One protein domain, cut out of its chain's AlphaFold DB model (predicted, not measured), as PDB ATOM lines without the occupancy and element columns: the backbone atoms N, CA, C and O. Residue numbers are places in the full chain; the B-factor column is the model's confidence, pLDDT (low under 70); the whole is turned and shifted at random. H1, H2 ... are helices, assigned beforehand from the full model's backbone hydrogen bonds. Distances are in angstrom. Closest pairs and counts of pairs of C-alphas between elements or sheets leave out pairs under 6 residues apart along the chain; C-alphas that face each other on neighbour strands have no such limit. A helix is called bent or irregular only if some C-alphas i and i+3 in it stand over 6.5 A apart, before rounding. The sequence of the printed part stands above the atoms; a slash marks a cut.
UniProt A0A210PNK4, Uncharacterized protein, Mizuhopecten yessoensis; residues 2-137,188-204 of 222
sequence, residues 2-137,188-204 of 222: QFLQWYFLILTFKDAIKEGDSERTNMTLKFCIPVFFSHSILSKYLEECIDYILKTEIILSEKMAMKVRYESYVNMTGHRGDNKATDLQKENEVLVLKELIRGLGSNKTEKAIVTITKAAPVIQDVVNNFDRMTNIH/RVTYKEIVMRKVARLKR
ATOM      1  N   GLN A   2      60.670  -6.820 -13.032       64.31
ATOM      2  CA  GLN A   2      60.338  -6.997 -14.454       64.31
ATOM      3  C   GLN A   2      58.825  -7.049 -14.730       64.31
ATOM      4  O   GLN A   2      58.334  -6.228 -15.486       64.31
ATOM      5  N   PHE A   3      58.056  -7.900 -14.045       65.94
ATOM      6  CA  PHE A   3      56.598  -8.021 -14.240       65.94
ATOM      7  C   PHE A   3      55.817  -6.696 -14.106       65.94
ATOM      8  O   PHE A   3      54.901  -6.436 -14.880       65.94
ATOM      9  N   LEU A   4      56.207  -5.830 -13.163       75.69
ATOM     10  CA  LEU A   4      55.559  -4.528 -12.975       75.69
ATOM     11  C   LEU A   4      55.780  -3.602 -14.177       75.69
ATOM     12  O   LEU A   4      54.868  -2.878 -14.551       75.69
ATOM     13  N   GLN A   5      56.950  -3.658 -14.820       75.94
ATOM     14  CA  GLN A   5      57.225  -2.864 -16.022       75.94
ATOM     15  C   GLN A   5      56.301  -3.262 -17.182       75.94
ATOM     16  O   GLN A   5      55.762  -2.388 -17.850       75.94
ATOM     17  N   TRP A   6      56.053  -4.564 -17.379       77.81
ATOM     18  CA  TRP A   6      55.088  -5.047 -18.378       77.81
ATOM     19  C   TRP A   6      53.668  -4.595 -18.056       77.81
ATOM     20  O   TRP A   6      52.938  -4.155 -18.941       77.81
ATOM     21  N   TYR A   7      53.285  -4.693 -16.784       83.19
ATOM     22  CA  TYR A   7      51.967  -4.277 -16.333       83.19
ATOM     23  C   TYR A   7      51.721  -2.789 -16.604       83.19
ATOM     24  O   TYR A   7      50.716  -2.446 -17.223       83.19
ATOM     25  N   PHE A   8      52.659  -1.917 -16.221       87.69
ATOM     26  CA  PHE A   8      52.542  -0.481 -16.474       87.69
ATOM     27  C   PHE A   8      52.579  -0.145 -17.965       87.69
ATOM     28  O   PHE A   8      51.784   0.679 -18.394       87.69
ATOM     29  N   LEU A   9      53.408  -0.822 -18.768       89.69
ATOM     30  CA  LEU A   9      53.416  -0.634 -20.222       89.69
ATOM     31  C   LEU A   9      52.038  -0.922 -20.837       89.69
ATOM     32  O   LEU A   9      51.524  -0.122 -21.612       89.69
ATOM     33  N   ILE A  10      51.413  -2.040 -20.454       90.00
ATOM     34  CA  ILE A  10      50.079  -2.418 -20.942       90.00
ATOM     35  C   ILE A  10      49.010  -1.439 -20.443       90.00
ATOM     36  O   ILE A  10      48.098  -1.110 -21.200       90.00
ATOM     37  N   LEU A  11      49.092  -0.986 -19.187       92.44
ATOM     38  CA  LEU A  11      48.162   0.013 -18.660       92.44
ATOM     39  C   LEU A  11      48.270   1.331 -19.423       92.44
ATOM     40  O   LEU A  11      47.246   1.819 -19.889       92.44
ATOM     41  N   THR A  12      49.482   1.854 -19.613       93.38
ATOM     42  CA  THR A  12      49.718   3.085 -20.376       93.38
ATOM     43  C   THR A  12      49.229   2.945 -21.811       93.38
ATOM     44  O   THR A  12      48.595   3.859 -22.321       93.38
ATOM     45  N   PHE A  13      49.448   1.790 -22.449       93.12
ATOM     46  CA  PHE A  13      48.959   1.551 -23.806       93.12
ATOM     47  C   PHE A  13      47.429   1.578 -23.888       93.12
ATOM     48  O   PHE A  13      46.854   2.231 -24.752       93.12
ATOM     49  N   LYS A  14      46.755   0.882 -22.962       92.50
ATOM     50  CA  LYS A  14      45.287   0.847 -22.903       92.50
ATOM     51  C   LYS A  14      44.693   2.216 -22.603       92.50
ATOM     52  O   LYS A  14      43.650   2.551 -23.153       92.50
ATOM     53  N   ASP A  15      45.330   2.963 -21.714       94.50
ATOM     54  CA  ASP A  15      44.913   4.308 -21.346       94.50
ATOM     55  C   ASP A  15      45.076   5.282 -22.521       94.50
ATOM     56  O   ASP A  15      44.132   5.987 -22.861       94.50
ATOM     57  N   ALA A  16      46.209   5.221 -23.230       94.62
ATOM     58  CA  ALA A  16      46.455   6.022 -24.428       94.62
ATOM     59  C   ALA A  16      45.407   5.774 -25.518       94.62
ATOM     60  O   ALA A  16      44.866   6.725 -26.078       94.62
ATOM     61  N   ILE A  17      45.045   4.506 -25.753       93.69
ATOM     62  CA  ILE A  17      43.975   4.150 -26.693       93.69
ATOM     63  C   ILE A  17      42.640   4.755 -26.265       93.69
ATOM     64  O   ILE A  17      41.952   5.314 -27.108       93.69
ATOM     65  N   LYS A  18      42.275   4.661 -24.981       93.50
ATOM     66  CA  LYS A  18      41.012   5.208 -24.457       93.50
ATOM     67  C   LYS A  18      40.929   6.721 -24.579       93.50
ATOM     68  O   LYS A  18      39.872   7.262 -24.903       93.50
ATOM     69  N   GLU A  19      42.032   7.411 -24.328       93.75
ATOM     70  CA  GLU A  19      42.107   8.863 -24.472       93.75
ATOM     71  C   GLU A  19      42.208   9.312 -25.935       93.75
ATOM     72  O   GLU A  19      41.907  10.467 -26.223       93.75
ATOM     73  N   GLY A  20      42.546   8.409 -26.865       92.50
ATOM     74  CA  GLY A  20      42.824   8.760 -28.262       92.50
ATOM     75  C   GLY A  20      44.157   9.497 -28.421       92.50
ATOM     76  O   GLY A  20      44.349  10.257 -29.369       92.50
ATOM     77  N   ASP A  21      45.076   9.302 -27.476       94.75
ATOM     78  CA  ASP A  21      46.375   9.962 -27.437       94.75
ATOM     79  C   ASP A  21      47.356   9.241 -28.368       94.75
ATOM     80  O   ASP A  21      47.956   8.204 -28.045       94.75
ATOM     81  N   SER A  22      47.489   9.794 -29.573       92.56
ATOM     82  CA  SER A  22      48.312   9.199 -30.616       92.56
ATOM     83  C   SER A  22      49.812   9.275 -30.335       92.56
ATOM     84  O   SER A  22      50.541   8.344 -30.686       92.56
ATOM     85  N   GLU A  23      50.280  10.321 -29.654       92.88
ATOM     86  CA  GLU A  23      51.694  10.488 -29.318       92.88
ATOM     87  C   GLU A  23      52.121   9.474 -28.264       92.88
ATOM     88  O   GLU A  23      53.120   8.764 -28.434       92.88
ATOM     89  N   ARG A  24      51.328   9.334 -27.196       93.94
ATOM     90  CA  ARG A  24      51.590   8.363 -26.133       93.94
ATOM     91  C   ARG A  24      51.502   6.935 -26.635       93.94
ATOM     92  O   ARG A  24      52.319   6.101 -26.237       93.94
ATOM     93  N   THR A  25      50.590   6.652 -27.558       94.31
ATOM     94  CA  THR A  25      50.522   5.346 -28.222       94.31
ATOM     95  C   THR A  25      51.784   5.078 -29.037       94.31
ATOM     96  O   THR A  25      52.381   4.013 -28.892       94.31
ATOM     97  N   ASN A  26      52.252   6.046 -29.825       93.38
ATOM     98  CA  ASN A  26      53.459   5.911 -30.640       93.38
ATOM     99  C   ASN A  26      54.713   5.675 -29.770       93.38
ATOM    100  O   ASN A  26      55.458   4.713 -29.976       93.38
ATOM    101  N   MET A  27      54.879   6.461 -28.699       93.75
ATOM    102  CA  MET A  27      55.924   6.236 -27.692       93.75
ATOM    103  C   MET A  27      55.833   4.834 -27.081       93.75
ATOM    104  O   MET A  27      56.832   4.119 -26.996       93.75
ATOM    105  N   THR A  28      54.633   4.411 -26.691       93.94
ATOM    106  CA  THR A  28      54.408   3.098 -26.076       93.94
ATOM    107  C   THR A  28      54.737   1.956 -27.038       93.94
ATOM    108  O   THR A  28      55.395   0.996 -26.641       93.94
ATOM    109  N   LEU A  29      54.383   2.077 -28.323       94.00
ATOM    110  CA  LEU A  29      54.739   1.101 -29.357       94.00
ATOM    111  C   LEU A  29      56.257   0.982 -29.534       94.00
ATOM    112  O   LEU A  29      56.759  -0.137 -29.648       94.00
ATOM    113  N   LYS A  30      57.016   2.085 -29.459       93.06
ATOM    114  CA  LYS A  30      58.491   2.033 -29.451       93.06
ATOM    115  C   LYS A  30      59.032   1.242 -28.263       93.06
ATOM    116  O   LYS A  30      59.967   0.463 -28.434       93.06
ATOM    117  N   PHE A  31      58.431   1.387 -27.080       91.69
ATOM    118  CA  PHE A  31      58.786   0.581 -25.907       91.69
ATOM    119  C   PHE A  31      58.376  -0.893 -26.046       91.69
ATOM    120  O   PHE A  31      59.034  -1.758 -25.467       91.69
ATOM    121  N   CYS A  32      57.361  -1.212 -26.851       91.62
ATOM    122  CA  CYS A  32      56.979  -2.590 -27.160       91.62
ATOM    123  C   CYS A  32      57.972  -3.308 -28.099       91.62
ATOM    124  O   CYS A  32      58.094  -4.530 -28.026       91.62
ATOM    125  N   ILE A  33      58.725  -2.595 -28.946       92.12
ATOM    126  CA  ILE A  33      59.711  -3.195 -29.870       92.12
ATOM    127  C   ILE A  33      60.762  -4.060 -29.138       92.12
ATOM    128  O   ILE A  33      60.861  -5.248 -29.458       92.12
ATOM    129  N   PRO A  34      61.534  -3.558 -28.149       89.62
ATOM    130  CA  PRO A  34      62.510  -4.387 -27.431       89.62
ATOM    131  C   PRO A  34      61.840  -5.534 -26.666       89.62
ATOM    132  O   PRO A  34      62.381  -6.637 -26.598       89.62
ATOM    133  N   VAL A  35      60.621  -5.312 -26.169       87.88
ATOM    134  CA  VAL A  35      59.822  -6.329 -25.483       87.88
ATOM    135  C   VAL A  35      59.520  -7.504 -26.419       87.88
ATOM    136  O   VAL A  35      59.856  -8.646 -26.097       87.88
ATOM    137  N   PHE A  36      58.976  -7.246 -27.610       90.06
ATOM    138  CA  PHE A  36      58.700  -8.296 -28.591       90.06
ATOM    139  C   PHE A  36      59.966  -8.934 -29.149       90.06
ATOM    140  O   PHE A  36      59.979 -10.143 -29.360       90.06
ATOM    141  N   PHE A  37      61.032  -8.154 -29.329       89.69
ATOM    142  CA  PHE A  37      62.338  -8.667 -29.729       89.69
ATOM    143  C   PHE A  37      62.887  -9.682 -28.722       89.69
ATOM    144  O   PHE A  37      63.321 -10.762 -29.117       89.69
ATOM    145  N   SER A  38      62.837  -9.350 -27.427       85.62
ATOM    146  CA  SER A  38      63.335 -10.214 -26.351       85.62
ATOM    147  C   SER A  38      62.558 -11.527 -26.240       85.62
ATOM    148  O   SER A  38      63.127 -12.548 -25.863       85.62
ATOM    149  N   HIS A  39      61.270 -11.505 -26.598       83.94
ATOM    150  CA  HIS A  39      60.433 -12.696 -26.655       83.94
ATOM    151  C   HIS A  39      60.714 -13.530 -27.913       83.94
ATOM    152  O   HIS A  39      60.896 -14.742 -27.825       83.94
ATOM    153  N   SER A  40      60.737 -12.903 -29.094       86.81
ATOM    154  CA  SER A  40      61.085 -13.557 -30.357       86.81
ATOM    155  C   SER A  40      61.449 -12.549 -31.448       86.81
ATOM    156  O   SER A  40      60.657 -11.681 -31.821       86.81
ATOM    157  N   ILE A  41      62.608 -12.754 -32.076       86.69
ATOM    158  CA  ILE A  41      63.091 -11.997 -33.245       86.69
ATOM    159  C   ILE A  41      62.133 -12.108 -34.453       86.69
ATOM    160  O   ILE A  41      62.064 -11.214 -35.305       86.69
ATOM    161  N   LEU A  42      61.378 -13.208 -34.530       88.12
ATOM    162  CA  LEU A  42      60.419 -13.497 -35.599       88.12
ATOM    163  C   LEU A  42      58.986 -13.081 -35.240       88.12
ATOM    164  O   LEU A  42      58.057 -13.401 -35.975       88.12
ATOM    165  N   SER A  43      58.789 -12.381 -34.120       91.31
ATOM    166  CA  SER A  43      57.468 -11.915 -33.702       91.31
ATOM    167  C   SER A  43      56.816 -11.062 -34.793       91.31
ATOM    168  O   SER A  43      57.393 -10.070 -35.243       91.31
ATOM    169  N   LYS A  44      55.583 -11.417 -35.180       91.81
ATOM    170  CA  LYS A  44      54.765 -10.578 -36.064       91.81
ATOM    171  C   LYS A  44      54.527  -9.210 -35.423       91.81
ATOM    172  O   LYS A  44      54.711  -8.198 -36.078       91.81
ATOM    173  N   TYR A  45      54.246  -9.167 -34.120       92.25
ATOM    174  CA  TYR A  45      54.028  -7.914 -33.390       92.25
ATOM    175  C   TYR A  45      55.246  -6.984 -33.407       92.25
ATOM    176  O   TYR A  45      55.088  -5.769 -33.469       92.25
ATOM    177  N   LEU A  46      56.461  -7.547 -33.396       93.00
ATOM    178  CA  LEU A  46      57.688  -6.766 -33.569       93.00
ATOM    179  C   LEU A  46      57.716  -6.089 -34.942       93.00
ATOM    180  O   LEU A  46      58.082  -4.924 -35.054       93.00
ATOM    181  N   GLU A  47      57.360  -6.837 -35.983       93.50
ATOM    182  CA  GLU A  47      57.340  -6.341 -37.354       93.50
ATOM    183  C   GLU A  47      56.282  -5.258 -37.564       93.50
ATOM    184  O   GLU A  47      56.627  -4.202 -38.081       93.50
ATOM    185  N   GLU A  48      55.059  -5.469 -37.074       93.25
ATOM    186  CA  GLU A  48      53.972  -4.483 -37.143       93.25
ATOM    187  C   GLU A  48      54.327  -3.189 -36.390       93.25
ATOM    188  O   GLU A  48      54.103  -2.095 -36.898       93.25
ATOM    189  N   CYS A  49      54.948  -3.286 -35.204       94.25
ATOM    190  CA  CYS A  49      55.400  -2.096 -34.475       94.25
ATOM    191  C   CYS A  49      56.460  -1.327 -35.270       94.25
ATOM    192  O   CYS A  49      56.379  -0.109 -35.379       94.25
ATOM    193  N   ILE A  50      57.454  -2.018 -35.838       94.88
ATOM    194  CA  ILE A  50      58.492  -1.363 -36.645       94.88
ATOM    195  C   ILE A  50      57.872  -0.710 -37.882       94.88
ATOM    196  O   ILE A  50      58.223   0.425 -38.189       94.88
ATOM    197  N   ASP A  51      56.965  -1.399 -38.572       93.50
ATOM    198  CA  ASP A  51      56.295  -0.892 -39.768       93.50
ATOM    199  C   ASP A  51      55.436   0.344 -39.474       93.50
ATOM    200  O   ASP A  51      55.569   1.362 -40.154       93.50
ATOM    201  N   TYR A  52      54.633   0.310 -38.408       93.94
ATOM    202  CA  TYR A  52      53.810   1.444 -37.990       93.94
ATOM    203  C   TYR A  52      54.653   2.680 -37.653       93.94
ATOM    204  O   TYR A  52      54.378   3.777 -38.144       93.94
ATOM    205  N   ILE A  53      55.709   2.512 -36.850       95.06
ATOM    206  CA  ILE A  53      56.614   3.611 -36.473       95.06
ATOM    207  C   ILE A  53      57.336   4.151 -37.706       95.06
ATOM    208  O   ILE A  53      57.394   5.357 -37.924       95.06
ATOM    209  N   LEU A  54      57.843   3.259 -38.555       93.56
ATOM    210  CA  LEU A  54      58.524   3.622 -39.789       93.56
ATOM    211  C   LEU A  54      57.613   4.449 -40.710       93.56
ATOM    212  O   LEU A  54      58.041   5.479 -41.231       93.56
ATOM    213  N   LYS A  55      56.360   4.028 -40.892       92.00
ATOM    214  CA  LYS A  55      55.384   4.743 -41.717       92.00
ATOM    215  C   LYS A  55      55.035   6.100 -41.126       92.00
ATOM    216  O   LYS A  55      55.158   7.107 -41.812       92.00
ATOM    217  N   THR A  56      54.640   6.122 -39.859       93.25
ATOM    218  CA  THR A  56      54.099   7.324 -39.216       93.25
ATOM    219  C   THR A  56      55.154   8.346 -38.800       93.25
ATOM    220  O   THR A  56      54.778   9.472 -38.504       93.25
ATOM    221  N   GLU A  57      56.442   8.001 -38.733       91.56
ATOM    222  CA  GLU A  57      57.496   8.951 -38.341       91.56
ATOM    223  C   GLU A  57      58.518   9.266 -39.432       91.56
ATOM    224  O   GLU A  57      59.215  10.269 -39.318       91.56
ATOM    225  N   ILE A  58      58.665   8.409 -40.450       90.69
ATOM    226  CA  ILE A  58      59.771   8.524 -41.413       90.69
ATOM    227  C   ILE A  58      59.283   8.572 -42.863       90.69
ATOM    228  O   ILE A  58      59.868   9.292 -43.663       90.69
ATOM    229  N   ILE A  59      58.290   7.759 -43.236       90.44
ATOM    230  CA  ILE A  59      57.909   7.579 -44.648       90.44
ATOM    231  C   ILE A  59      56.790   8.524 -45.084       90.44
ATOM    232  O   ILE A  59      56.863   9.078 -46.177       90.44
ATOM    233  N   LEU A  60      55.721   8.627 -44.294       90.56
ATOM    234  CA  LEU A  60      54.540   9.406 -44.661       90.56
ATOM    235  C   LEU A  60      54.794  10.904 -44.461       90.56
ATOM    236  O   LEU A  60      55.557  11.284 -43.572       90.56
ATOM    237  N   SER A  61      54.113  11.744 -45.249       91.81
ATOM    238  CA  SER A  61      54.063  13.181 -44.974       91.81
ATOM    239  C   SER A  61      53.417  13.437 -43.613       91.81
ATOM    240  O   SER A  61      52.675  12.600 -43.094       91.81
ATOM    241  N   GLU A  62      53.680  14.598 -43.018       91.44
ATOM    242  CA  GLU A  62      53.155  14.937 -41.692       91.44
ATOM    243  C   GLU A  62      51.619  14.849 -41.639       91.44
ATOM    244  O   GLU A  62      51.057  14.257 -40.713       91.44
ATOM    245  N   LYS A  63      50.935  15.332 -42.685       92.38
ATOM    246  CA  LYS A  63      49.471  15.271 -42.820       92.38
ATOM    247  C   LYS A  63      48.968  13.827 -42.847       92.38
ATOM    248  O   LYS A  63      48.060  13.466 -42.095       92.38
ATOM    249  N   MET A  64      49.574  12.979 -43.674       92.62
ATOM    250  CA  MET A  64      49.201  11.566 -43.791       92.62
ATOM    251  C   MET A  64      49.524  10.782 -42.517       92.62
ATOM    252  O   MET A  64      48.732   9.948 -42.082       92.62
ATOM    253  N   ALA A  65      50.668  11.059 -41.894       93.19
ATOM    254  CA  ALA A  65      51.069  10.456 -40.634       93.19
ATOM    255  C   ALA A  65      50.081  10.794 -39.514       93.19
ATOM    256  O   ALA A  65      49.659   9.889 -38.793       93.19
ATOM    257  N   MET A  66      49.675  12.062 -39.390       93.44
ATOM    258  CA  MET A  66      48.634  12.473 -38.448       93.44
ATOM    259  C   MET A  66      47.322  11.748 -38.729       93.44
ATOM    260  O   MET A  66      46.742  11.176 -37.809       93.44
ATOM    261  N   LYS A  67      46.889  11.694 -39.993       93.25
ATOM    262  CA  LYS A  67      45.671  10.980 -40.385       93.25
ATOM    263  C   LYS A  67      45.709   9.516 -39.939       93.25
ATOM    264  O   LYS A  67      44.841   9.100 -39.183       93.25
ATOM    265  N   VAL A  68      46.761   8.771 -40.284       93.81
ATOM    266  CA  VAL A  68      46.930   7.361 -39.874       93.81
ATOM    267  C   VAL A  68      46.922   7.206 -38.351       93.81
ATOM    268  O   VAL A  68      46.311   6.280 -37.813       93.81
ATOM    269  N   ARG A  69      47.597   8.110 -37.636       94.06
ATOM    270  CA  ARG A  69      47.667   8.100 -36.172       94.06
ATOM    271  C   ARG A  69      46.299   8.294 -35.527       94.06
ATOM    272  O   ARG A  69      45.957   7.519 -34.642       94.06
ATOM    273  N   TYR A  70      45.519   9.277 -35.962       92.44
ATOM    274  CA  TYR A  70      44.200   9.550 -35.387       92.44
ATOM    275  C   TYR A  70      43.128   8.560 -35.865       92.44
ATOM    276  O   TYR A  70      42.301   8.143 -35.063       92.44
ATOM    277  N   GLU A  71      43.198   8.081 -37.111       92.81
ATOM    278  CA  GLU A  71      42.318   7.022 -37.639       92.81
ATOM    279  C   GLU A  71      42.561   5.651 -36.991       92.81
ATOM    280  O   GLU A  71      41.757   4.732 -37.153       92.81
ATOM    281  N   SER A  72      43.642   5.499 -36.218       92.19
ATOM    282  CA  SER A  72      43.881   4.303 -35.400       92.19
ATOM    283  C   SER A  72      42.867   4.160 -34.255       92.19
ATOM    284  O   SER A  72      42.763   3.076 -33.668       92.19
ATOM    285  N   TYR A  73      42.107   5.217 -33.950       94.75
ATOM    286  CA  TYR A  73      41.063   5.227 -32.930       94.75
ATOM    287  C   TYR A  73      39.698   5.558 -33.527       94.75
ATOM    288  O   TYR A  73      39.572   6.305 -34.494       94.75
ATOM    289  N   VAL A  74      38.660   5.042 -32.881       94.19
ATOM    290  CA  VAL A  74      37.268   5.361 -33.170       94.19
ATOM    291  C   VAL A  74      36.507   5.567 -31.868       94.19
ATOM    292  O   VAL A  74      36.642   4.787 -30.923       94.19
ATOM    293  N   ASN A  75      35.689   6.617 -31.822       93.31
ATOM    294  CA  ASN A  75      34.788   6.894 -30.713       93.31
ATOM    295  C   ASN A  75      33.341   6.774 -31.186       93.31
ATOM    296  O   ASN A  75      32.793   7.697 -31.781       93.31
ATOM    297  N   MET A  76      32.729   5.619 -30.927       86.38
ATOM    298  CA  MET A  76      31.350   5.351 -31.347       86.38
ATOM    299  C   MET A  76      30.314   6.039 -30.450       86.38
ATOM    300  O   MET A  76      29.182   6.236 -30.874       86.38
ATOM    301  N   THR A  77      30.673   6.364 -29.204       86.00
ATOM    302  CA  THR A  77      29.728   6.896 -28.210       86.00
ATOM    303  C   THR A  77      29.813   8.414 -28.070       86.00
ATOM    304  O   THR A  77      28.894   9.026 -27.537       86.00
ATOM    305  N   GLY A  78      30.912   9.025 -28.523       86.75
ATOM    306  CA  GLY A  78      31.194  10.454 -28.390       86.75
ATOM    307  C   GLY A  78      31.639  10.881 -26.987       86.75
ATOM    308  O   GLY A  78      31.958  12.052 -26.780       86.75
ATOM    309  N   HIS A  79      31.699   9.966 -26.013       88.88
ATOM    310  CA  HIS A  79      32.118  10.296 -24.650       88.88
ATOM    311  C   HIS A  79      33.641  10.417 -24.551       88.88
ATOM    312  O   HIS A  79      34.402   9.725 -25.232       88.88
ATOM    313  N   ARG A  80      34.110  11.284 -23.651       87.62
ATOM    314  CA  ARG A  80      35.541  11.436 -23.376       87.62
ATOM    315  C   ARG A  80      36.099  10.163 -22.730       87.62
ATOM    316  O   ARG A  80      35.550   9.687 -21.742       87.62
ATOM    317  N   GLY A  81      37.225   9.665 -23.243       87.25
ATOM    318  CA  GLY A  81      37.897   8.481 -22.693       87.25
ATOM    319  C   GLY A  81      37.285   7.144 -23.127       87.25
ATOM    320  O   GLY A  81      37.613   6.110 -22.541       87.25
ATOM    321  N   ASP A  82      36.399   7.162 -24.125       90.25
ATOM    322  CA  ASP A  82      35.696   5.980 -24.639       90.25
ATOM    323  C   ASP A  82      36.124   5.622 -26.075       90.25
ATOM    324  O   ASP A  82      35.401   4.975 -26.833       90.25
ATOM    325  N   ASN A  83      37.328   6.055 -26.463       93.75
ATOM    326  CA  ASN A  83      37.919   5.654 -27.729       93.75
ATOM    327  C   ASN A  83      38.278   4.163 -27.702       93.75
ATOM    328  O   ASN A  83      38.689   3.587 -26.687       93.75
ATOM    329  N   LYS A  84      38.178   3.541 -28.871       91.94
ATOM    330  CA  LYS A  84      38.529   2.150 -29.123       91.94
ATOM    331  C   LYS A  84      39.500   2.084 -30.295       91.94
ATOM    332  O   LYS A  84      39.428   2.906 -31.200       91.94
ATOM    333  N   ALA A  85      40.391   1.095 -30.304       92.94
ATOM    334  CA  ALA A  85      41.226   0.845 -31.475       92.94
ATOM    335  C   ALA A  85      40.345   0.500 -32.689       92.94
ATOM    336  O   ALA A  85      39.473  -0.371 -32.593       92.94
ATOM    337  N   THR A  86      40.585   1.155 -33.823       93.75
ATOM    338  CA  THR A  86      39.804   0.975 -35.057       93.75
ATOM    339  C   THR A  86      39.835  -0.468 -35.550       93.75
ATOM    340  O   THR A  86      38.804  -0.997 -35.956       93.75
ATOM    341  N   ASP A  87      40.981  -1.140 -35.428       91.56
ATOM    342  CA  ASP A  87      41.130  -2.562 -35.763       91.56
ATOM    343  C   ASP A  87      40.151  -3.439 -34.963       91.56
ATOM    344  O   ASP A  87      39.361  -4.186 -35.535       91.56
ATOM    345  N   LEU A  88      40.066  -3.228 -33.645       90.75
ATOM    346  CA  LEU A  88      39.125  -3.944 -32.777       90.75
ATOM    347  C   LEU A  88      37.656  -3.616 -33.101       90.75
ATOM    348  O   LEU A  88      36.748  -4.403 -32.825       90.75
ATOM    349  N   GLN A  89      37.373  -2.428 -33.635       92.19
ATOM    350  CA  GLN A  89      36.034  -2.102 -34.121       92.19
ATOM    351  C   GLN A  89      35.720  -2.837 -35.426       92.19
ATOM    352  O   GLN A  89      34.644  -3.421 -35.546       92.19
ATOM    353  N   LYS A  90      36.674  -2.892 -36.356       91.62
ATOM    354  CA  LYS A  90      36.540  -3.648 -37.602       91.62
ATOM    355  C   LYS A  90      36.396  -5.147 -37.365       91.62
ATOM    356  O   LYS A  90      35.558  -5.775 -38.006       91.62
ATOM    357  N   GLU A  91      37.128  -5.716 -36.412       91.88
ATOM    358  CA  GLU A  91      36.953  -7.115 -36.008       91.88
ATOM    359  C   GLU A  91      35.524  -7.396 -35.518       91.88
ATOM    360  O   GLU A  91      34.925  -8.400 -35.913       91.88
ATOM    361  N   ASN A  92      34.949  -6.490 -34.719       89.81
ATOM    362  CA  ASN A  92      33.564  -6.605 -34.264       89.81
ATOM    363  C   ASN A  92      32.562  -6.519 -35.425       89.81
ATOM    364  O   ASN A  92      31.649  -7.338 -35.495       89.81
ATOM    365  N   GLU A  93      32.732  -5.571 -36.350       90.88
ATOM    366  CA  GLU A  93      31.881  -5.449 -37.545       90.88
ATOM    367  C   GLU A  93      31.924  -6.730 -38.393       90.88
ATOM    368  O   GLU A  93      30.889  -7.264 -38.798       90.88
ATOM    369  N   VAL A  94      33.121  -7.283 -38.607       92.88
ATOM    370  CA  VAL A  94      33.309  -8.541 -39.340       92.88
ATOM    371  C   VAL A  94      32.645  -9.713 -38.620       92.88
ATOM    372  O   VAL A  94      32.089 -10.594 -39.281       92.88
ATOM    373  N   LEU A  95      32.695  -9.756 -37.288       91.88
ATOM    374  CA  LEU A  95      32.020 -10.792 -36.510       91.88
ATOM    375  C   LEU A  95      30.504 -10.744 -36.733       91.88
ATOM    376  O   LEU A  95      29.930 -11.770 -37.088       91.88
ATOM    377  N   VAL A  96      29.886  -9.564 -36.625       90.44
ATOM    378  CA  VAL A  96      28.443  -9.369 -36.870       90.44
ATOM    379  C   VAL A  96      28.056  -9.856 -38.268       90.44
ATOM    380  O   VAL A  96      27.120 -10.642 -38.428       90.44
ATOM    381  N   LEU A  97      28.825  -9.477 -39.292       92.62
ATOM    382  CA  LEU A  97      28.575  -9.924 -40.665       92.62
ATOM    383  C   LEU A  97      28.679 -11.445 -40.817       92.62
ATOM    384  O   LEU A  97      27.839 -12.062 -41.474       92.62
ATOM    385  N   LYS A  98      29.673 -12.079 -40.187       92.50
ATOM    386  CA  LYS A  98      29.811 -13.543 -40.198       92.50
ATOM    387  C   LYS A  98      28.609 -14.232 -39.558       92.50
ATOM    388  O   LYS A  98      28.195 -15.284 -40.045       92.50
ATOM    389  N   GLU A  99      28.042 -13.663 -38.499       92.06
ATOM    390  CA  GLU A  99      26.854 -14.217 -37.850       92.06
ATOM    391  C   GLU A  99      25.609 -14.112 -38.727       92.06
ATOM    392  O   GLU A  99      24.893 -15.106 -38.876       92.06
ATOM    393  N   LEU A 100      25.403 -12.973 -39.390       91.94
ATOM    394  CA  LEU A 100      24.323 -12.797 -40.363       91.94
ATOM    395  C   LEU A 100      24.455 -13.780 -41.534       91.94
ATOM    396  O   LEU A 100      23.504 -14.483 -41.875       91.94
ATOM    397  N   ILE A 101      25.657 -13.914 -42.101       92.81
ATOM    398  CA  ILE A 101      25.938 -14.875 -43.180       92.81
ATOM    399  C   ILE A 101      25.714 -16.316 -42.707       92.81
ATOM    400  O   ILE A 101      25.222 -17.154 -43.464       92.81
ATOM    401  N   ARG A 102      26.058 -16.639 -41.454       92.81
ATOM    402  CA  ARG A 102      25.759 -17.946 -40.856       92.81
ATOM    403  C   ARG A 102      24.248 -18.177 -40.759       92.81
ATOM    404  O   ARG A 102      23.813 -19.292 -41.043       92.81
ATOM    405  N   GLY A 103      23.472 -17.142 -40.440       90.69
ATOM    406  CA  GLY A 103      22.006 -17.168 -40.383       90.69
ATOM    407  C   GLY A 103      21.318 -17.519 -41.708       90.69
ATOM    408  O   GLY A 103      20.222 -18.068 -41.686       90.69
ATOM    409  N   LEU A 104      21.972 -17.309 -42.859       90.81
ATOM    410  CA  LEU A 104      21.445 -17.716 -44.174       90.81
ATOM    411  C   LEU A 104      21.339 -19.244 -44.362       90.81
ATOM    412  O   LEU A 104      20.697 -19.702 -45.309       90.81
ATOM    413  N   GLY A 105      21.980 -20.052 -43.508       92.00
ATOM    414  CA  GLY A 105      21.920 -21.514 -43.593       92.00
ATOM    415  C   GLY A 105      22.464 -22.054 -44.922       92.00
ATOM    416  O   GLY A 105      23.603 -21.764 -45.292       92.00
ATOM    417  N   SER A 106      21.659 -22.847 -45.636       89.50
ATOM    418  CA  SER A 106      21.993 -23.393 -46.961       89.50
ATOM    419  C   SER A 106      21.889 -22.369 -48.096       89.50
ATOM    420  O   SER A 106      22.431 -22.602 -49.171       89.50
ATOM    421  N   ASN A 107      21.250 -21.216 -47.873       89.44
ATOM    422  CA  ASN A 107      20.970 -20.215 -48.912       89.44
ATOM    423  C   ASN A 107      22.133 -19.230 -49.141       89.44
ATOM    424  O   ASN A 107      21.922 -18.084 -49.543       89.44
ATOM    425  N   LYS A 108      23.375 -19.661 -48.891       88.31
ATOM    426  CA  LYS A 108      24.598 -18.859 -49.067       88.31
ATOM    427  C   LYS A 108      24.961 -18.719 -50.545       88.31
ATOM    428  O   LYS A 108      25.933 -19.293 -51.024       88.31
ATOM    429  N   THR A 109      24.163 -17.950 -51.269       93.94
ATOM    430  CA  THR A 109      24.514 -17.466 -52.608       93.94
ATOM    431  C   THR A 109      25.227 -16.123 -52.494       93.94
ATOM    432  O   THR A 109      24.992 -15.375 -51.544       93.94
ATOM    433  N   GLU A 110      26.071 -15.779 -53.464       93.44
ATOM    434  CA  GLU A 110      26.769 -14.485 -53.488       93.44
ATOM    435  C   GLU A 110      25.789 -13.305 -53.400       93.44
ATOM    436  O   GLU A 110      25.972 -12.395 -52.593       93.44
ATOM    437  N   LYS A 111      24.678 -13.380 -54.146       94.75
ATOM    438  CA  LYS A 111      23.608 -12.376 -54.095       94.75
ATOM    439  C   LYS A 111      23.026 -12.244 -52.687       94.75
ATOM    440  O   LYS A 111      22.924 -11.131 -52.185       94.75
ATOM    441  N   ALA A 112      22.698 -13.358 -52.031       91.94
ATOM    442  CA  ALA A 112      22.162 -13.337 -50.669       91.94
ATOM    443  C   ALA A 112      23.165 -12.761 -49.654       91.94
ATOM    444  O   ALA A 112      22.767 -11.998 -48.775       91.94
ATOM    445  N   ILE A 113      24.458 -13.071 -49.800       93.50
ATOM    446  CA  ILE A 113      25.528 -12.538 -48.944       93.50
ATOM    447  C   ILE A 113      25.655 -11.019 -49.106       93.50
ATOM    448  O   ILE A 113      25.718 -10.296 -48.109       93.50
ATOM    449  N   VAL A 114      25.655 -10.509 -50.340       94.94
ATOM    450  CA  VAL A 114      25.717  -9.060 -50.592       94.94
ATOM    451  C   VAL A 114      24.472  -8.363 -50.046       94.94
ATOM    452  O   VAL A 114      24.591  -7.334 -49.382       94.94
ATOM    453  N   THR A 115      23.285  -8.930 -50.276       94.06
ATOM    454  CA  THR A 115      22.025  -8.367 -49.781       94.06
ATOM    455  C   THR A 115      21.998  -8.297 -48.257       94.06
ATOM    456  O   THR A 115      21.696  -7.235 -47.716       94.06
ATOM    457  N   ILE A 116      22.361  -9.375 -47.552       92.94
ATOM    458  CA  ILE A 116      22.330  -9.374 -46.082       92.94
ATOM    459  C   ILE A 116      23.397  -8.456 -45.483       92.94
ATOM    460  O   ILE A 116      23.130  -7.776 -44.500       92.94
ATOM    461  N   THR A 117      24.576  -8.373 -46.106       92.00
ATOM    462  CA  THR A 117      25.653  -7.474 -45.663       92.00
ATOM    463  C   THR A 117      25.230  -6.010 -45.783       92.00
ATOM    464  O   THR A 117      25.457  -5.233 -44.864       92.00
ATOM    465  N   LYS A 118      24.551  -5.635 -46.878       93.19
ATOM    466  CA  LYS A 118      23.988  -4.283 -47.053       93.19
ATOM    467  C   LYS A 118      22.859  -3.984 -46.066       93.19
ATOM    468  O   LYS A 118      22.733  -2.852 -45.615       93.19
ATOM    469  N   ALA A 119      22.050  -4.988 -45.735       93.44
ATOM    470  CA  ALA A 119      20.955  -4.856 -44.780       93.44
ATOM    471  C   ALA A 119      21.411  -4.906 -43.309       93.44
ATOM    472  O   ALA A 119      20.611  -4.595 -42.432       93.44
ATOM    473  N   ALA A 120      22.666  -5.274 -43.026       91.62
ATOM    474  CA  ALA A 120      23.164  -5.512 -41.670       91.62
ATOM    475  C   ALA A 120      22.916  -4.353 -40.682       91.62
ATOM    476  O   ALA A 120      22.420  -4.641 -39.592       91.62
ATOM    477  N   PRO A 121      23.164  -3.069 -41.027       90.12
ATOM    478  CA  PRO A 121      22.885  -1.960 -40.111       90.12
ATOM    479  C   PRO A 121      21.392  -1.851 -39.778       90.12
ATOM    480  O   PRO A 121      21.019  -1.772 -38.614       90.12
ATOM    481  N   VAL A 122      20.531  -1.962 -40.796       93.25
ATOM    482  CA  VAL A 122      19.071  -1.879 -40.639       93.25
ATOM    483  C   VAL A 122      18.540  -3.040 -39.800       93.25
ATOM    484  O   VAL A 122      17.678  -2.845 -38.948       93.25
ATOM    485  N   ILE A 123      19.058  -4.253 -40.011       91.81
ATOM    486  CA  ILE A 123      18.701  -5.422 -39.199       91.81
ATOM    487  C   ILE A 123      19.068  -5.166 -37.735       91.81
ATOM    488  O   ILE A 123      18.246  -5.419 -36.857       91.81
ATOM    489  N   GLN A 124      20.264  -4.635 -37.473       89.75
ATOM    490  CA  GLN A 124      20.699  -4.325 -36.116       89.75
ATOM    491  C   GLN A 124      19.804  -3.266 -35.460       89.75
ATOM    492  O   GLN A 124      19.404  -3.440 -34.313       89.75
ATOM    493  N   ASP A 125      19.424  -2.217 -36.189       91.06
ATOM    494  CA  ASP A 125      18.526  -1.175 -35.687       91.06
ATOM    495  C   ASP A 125      17.130  -1.720 -35.360       91.06
ATOM    496  O   ASP A 125      16.554  -1.386 -34.321       91.06
ATOM    497  N   VAL A 126      16.592  -2.598 -36.213       93.12
ATOM    498  CA  VAL A 126      15.297  -3.256 -35.986       93.12
ATOM    499  C   VAL A 126      15.352  -4.152 -34.751       93.12
ATOM    500  O   VAL A 126      14.435  -4.085 -33.932       93.12
ATOM    501  N   VAL A 127      16.414  -4.949 -34.589       89.31
ATOM    502  CA  VAL A 127      16.618  -5.800 -33.404       89.31
ATOM    503  C   VAL A 127      16.714  -4.944 -32.143       89.31
ATOM    504  O   VAL A 127      15.931  -5.141 -31.219       89.31
ATOM    505  N   ASN A 128      17.569  -3.918 -32.145       88.25
ATOM    506  CA  ASN A 128      17.737  -3.012 -31.007       88.25
ATOM    507  C   ASN A 128      16.415  -2.318 -30.628       88.25
ATOM    508  O   ASN A 128      16.090  -2.160 -29.449       88.25
ATOM    509  N   ASN A 129      15.629  -1.888 -31.621       91.56
ATOM    510  CA  ASN A 129      14.331  -1.267 -31.372       91.56
ATOM    511  C   ASN A 129      13.306  -2.273 -30.833       91.56
ATOM    512  O   ASN A 129      12.538  -1.931 -29.935       91.56
ATOM    513  N   PHE A 130      13.294  -3.499 -31.359       91.56
ATOM    514  CA  PHE A 130      12.427  -4.569 -30.878       91.56
ATOM    515  C   PHE A 130      12.737  -4.925 -29.421       91.56
ATOM    516  O   PHE A 130      11.819  -4.965 -28.600       91.56
ATOM    517  N   ASP A 131      14.012  -5.088 -29.075       89.88
ATOM    518  CA  ASP A 131      14.460  -5.368 -27.708       89.88
ATOM    519  C   ASP A 131      14.069  -4.228 -26.756       89.88
ATOM    520  O   ASP A 131      13.493  -4.462 -25.691       89.88
ATOM    521  N   ARG A 132      14.242  -2.972 -27.192       89.00
ATOM    522  CA  ARG A 132      13.793  -1.787 -26.444       89.00
ATOM    523  C   ARG A 132      12.279  -1.772 -26.215       89.00
ATOM    524  O   ARG A 132      11.839  -1.463 -25.113       89.00
ATOM    525  N   MET A 133      11.479  -2.077 -27.236       92.38
ATOM    526  CA  MET A 133      10.011  -2.082 -27.138       92.38
ATOM    527  C   MET A 133       9.483  -3.215 -26.258       92.38
ATOM    528  O   MET A 133       8.497  -3.043 -25.547       92.38
ATOM    529  N   THR A 134      10.130  -4.374 -26.314       89.81
ATOM    530  CA  THR A 134       9.750  -5.562 -25.541       89.81
ATOM    531  C   THR A 134      10.362  -5.575 -24.141       89.81
ATOM    532  O   THR A 134      10.084  -6.484 -23.358       89.81
ATOM    533  N   ASN A 135      11.166  -4.557 -23.812       85.88
ATOM    534  CA  ASN A 135      11.962  -4.464 -22.591       85.88
ATOM    535  C   ASN A 135      12.802  -5.733 -22.350       85.88
ATOM    536  O   ASN A 135      13.066  -6.128 -21.210       85.88
ATOM    537  N   ILE A 136      13.200  -6.397 -23.441       81.69
ATOM    538  CA  ILE A 136      14.173  -7.475 -23.408       81.69
ATOM    539  C   ILE A 136      15.506  -6.783 -23.183       81.69
ATOM    540  O   ILE A 136      16.068  -6.148 -24.069       81.69
ATOM    541  N   HIS A 137      15.991  -6.855 -21.950       72.56
ATOM    542  CA  HIS A 137      17.329  -6.381 -21.664       72.56
ATOM    543  C   HIS A 137      18.332  -7.226 -22.436       72.56
ATOM    544  O   HIS A 137      18.251  -8.462 -22.412       72.56
ATOM    545  N   ARG A 188      72.491  -4.497 -27.640       86.38
ATOM    546  CA  ARG A 188      72.217  -3.319 -28.467       86.38
ATOM    547  C   ARG A 188      72.709  -3.497 -29.898       86.38
ATOM    548  O   ARG A 188      72.086  -2.952 -30.807       86.38
ATOM    549  N   VAL A 189      73.802  -4.240 -30.094       89.62
ATOM    550  CA  VAL A 189      74.383  -4.477 -31.420       89.62
ATOM    551  C   VAL A 189      73.448  -5.370 -32.228       89.62
ATOM    552  O   VAL A 189      72.906  -4.924 -33.240       89.62
ATOM    553  N   THR A 190      73.148  -6.565 -31.713       88.81
ATOM    554  CA  THR A 190      72.227  -7.513 -32.358       88.81
ATOM    555  C   THR A 190      70.835  -6.907 -32.565       88.81
ATOM    556  O   THR A 190      70.232  -7.061 -33.629       88.81
ATOM    557  N   TYR A 191      70.322  -6.172 -31.571       90.00
ATOM    558  CA  TYR A 191      69.043  -5.468 -31.669       90.00
ATOM    559  C   TYR A 191      69.032  -4.476 -32.833       90.00
ATOM    560  O   TYR A 191      68.146  -4.531 -33.688       90.00
ATOM    561  N   LYS A 192      70.038  -3.595 -32.902       91.62
ATOM    562  CA  LYS A 192      70.147  -2.590 -33.960       91.62
ATOM    563  C   LYS A 192      70.245  -3.249 -35.330       91.62
ATOM    564  O   LYS A 192      69.527  -2.842 -36.237       91.62
ATOM    565  N   GLU A 193      71.078  -4.274 -35.490       93.19
ATOM    566  CA  GLU A 193      71.232  -4.978 -36.767       93.19
ATOM    567  C   GLU A 193      69.916  -5.579 -37.267       93.19
ATOM    568  O   GLU A 193      69.551  -5.409 -38.432       93.19
ATOM    569  N   ILE A 194      69.173  -6.258 -36.392       90.19
ATOM    570  CA  ILE A 194      67.909  -6.903 -36.758       90.19
ATOM    571  C   ILE A 194      66.824  -5.871 -37.056       90.19
ATOM    572  O   ILE A 194      66.115  -6.015 -38.056       90.19
ATOM    573  N   VAL A 195      66.688  -4.837 -36.221       90.56
ATOM    574  CA  VAL A 195      65.712  -3.761 -36.452       90.56
ATOM    575  C   VAL A 195      66.014  -3.072 -37.780       90.56
ATOM    576  O   VAL A 195      65.121  -2.950 -38.614       90.56
ATOM    577  N   MET A 196      67.276  -2.722 -38.042       92.06
ATOM    578  CA  MET A 196      67.673  -2.084 -39.299       92.06
ATOM    579  C   MET A 196      67.470  -3.003 -40.506       92.06
ATOM    580  O   MET A 196      67.027  -2.537 -41.554       92.06
ATOM    581  N   ARG A 197      67.704  -4.314 -40.372       91.81
ATOM    582  CA  ARG A 197      67.396  -5.293 -41.426       91.81
ATOM    583  C   ARG A 197      65.898  -5.335 -41.739       91.81
ATOM    584  O   ARG A 197      65.529  -5.359 -42.912       91.81
ATOM    585  N   LYS A 198      65.036  -5.324 -40.715       91.44
ATOM    586  CA  LYS A 198      63.573  -5.276 -40.887       91.44
ATOM    587  C   LYS A 198      63.134  -3.962 -41.531       91.44
ATOM    588  O   LYS A 198      62.394  -4.012 -42.504       91.44
ATOM    589  N   VAL A 199      63.655  -2.821 -41.074       91.25
ATOM    590  CA  VAL A 199      63.401  -1.504 -41.687       91.25
ATOM    591  C   VAL A 199      63.815  -1.498 -43.159       91.25
ATOM    592  O   VAL A 199      63.031  -1.101 -44.014       91.25
ATOM    593  N   ALA A 200      65.016  -1.985 -43.478       90.62
ATOM    594  CA  ALA A 200      65.508  -2.048 -44.851       90.62
ATOM    595  C   ALA A 200      64.639  -2.943 -45.741       90.62
ATOM    596  O   ALA A 200      64.479  -2.645 -46.918       90.62
ATOM    597  N   ARG A 201      64.072  -4.029 -45.198       90.31
ATOM    598  CA  ARG A 201      63.110  -4.874 -45.914       90.31
ATOM    599  C   ARG A 201      61.782  -4.150 -46.133       90.31
ATOM    600  O   ARG A 201      61.297  -4.161 -47.255       90.31
ATOM    601  N   LEU A 202      61.227  -3.527 -45.094       88.19
ATOM    602  CA  LEU A 202      59.931  -2.839 -45.142       88.19
ATOM    603  C   LEU A 202      59.955  -1.617 -46.067       88.19
ATOM    604  O   LEU A 202      58.974  -1.349 -46.743       88.19
ATOM    605  N   LYS A 203      61.092  -0.919 -46.173       85.69
ATOM    606  CA  LYS A 203      61.264   0.201 -47.113       85.69
ATOM    607  C   LYS A 203      61.254  -0.211 -48.592       85.69
ATOM    608  O   LYS A 203      61.103   0.656 -49.450       85.69
ATOM    609  N   ARG A 204      61.465  -1.490 -48.929       83.19
ATOM    610  CA  ARG A 204      61.547  -1.919 -50.336       83.19
ATOM    611  C   ARG A 204      60.182  -1.778 -51.003       83.19
ATOM    612  O   ARG A 204      59.224  -2.405 -50.573       83.19
TER     613      ARG A 204
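What this domain is: This is residues 2 to 137 and 188 to 204 of the 222 residues of an uncharacterized protein of Mizuhopecten yessoensis (UniProt A0A210PNK4). The longest helix, H6, sharply bent, forms the far end of a long arm; H5 makes the rest of this arm, leading to H6 from a separate cluster of helices. In that cluster H1, H2, H3 and H4 fold back and forth one after another, and H7 crosses H3. The printed part has 153 residues with seven named helices, H1 to H7 in chain order, and no named strand; its class is all helix, with mostly crossed packing. It is loose, with a radius of gyration of the C-alphas of 20.7 A, and elongated, spanning 62 by 37 by 35 A.

Where its parts are: H6, residues 110 to 134, was assigned as one helix by its hydrogen bonds but is bent: C-alphas 118 and 121 are 7.4 A apart. Its arms are H6a, residues 110 to 118, 12.4 A, and H6b, residues 121 to 134, 19.9 A, which ends at C-alpha 134 (9.750, -5.562, -25.541). H5 is residues 86 to 103, 26.0 A. H4 is residues 62 to 71, and H3 is residues 44 to 59, only just irregular, with C-alphas 56 and 59 6.6 A apart. H2, residues 22 to 39, 25.3 A, has a kink of 30 degrees near residue 31. H1, residues 2 to 19, 26.2 A, begins at C-alpha 2 (60.338, -6.997, -14.454). H7 is residues 188 to 202, 20.7 A, from C-alpha 188 (72.217, -3.319, -28.467).

How they stand to each other: H6a and H6b stand at a steep tilt of 57 degrees. H5 touches H6a with its residues 97 to 101 alone; the closest C-alphas, of Ile 101 and Ile 113, are 6.2 A apart. H6b touches no helix but is near H5. H4 and H5 are close but not clearly touching, the C-alphas of Glu 71 and Thr 86 being closest at 7.0 A. H3 is the hub. It forms a hairpin with H4, closest at the C-alphas of Thr 56 and Ala 65, 4.6 A, and another with H2, closest at those of Phe 36 and Leu 46, 5.3 A. H7 touches H3, about perpendicular at 71 degrees, but only just, with the C-alphas of Asp 51 and Leu 202 closest at 6.8 A. H1 and H2 form a hairpin at a shallow tilt of 31 degrees, closest at the C-alphas of Ala 16 and Thr 25, 5.6 A. H1, H4, H5, H6a, H6b and H7 have every O i to N i+4 pair within hydrogen-bond range; H2 has 12 of 14 and H3 11 of 12.

The domain as a whole: The two C-alphas farthest apart, of Thr 134 and Val 189, are 64.9 A apart. Residues 138 to 187 are not printed, and C-alphas 137 and 188 are 55.4 A apart across this cut. The link from H4 to H5, residues 72 to 85, is long; in it residues 73 to 74 pair with residues 84 to 85, antiparallel. Residues 129 to 135 stand free. The mean pLDDT of the printed part is 90.6, and residues 2 to 3 are under 70.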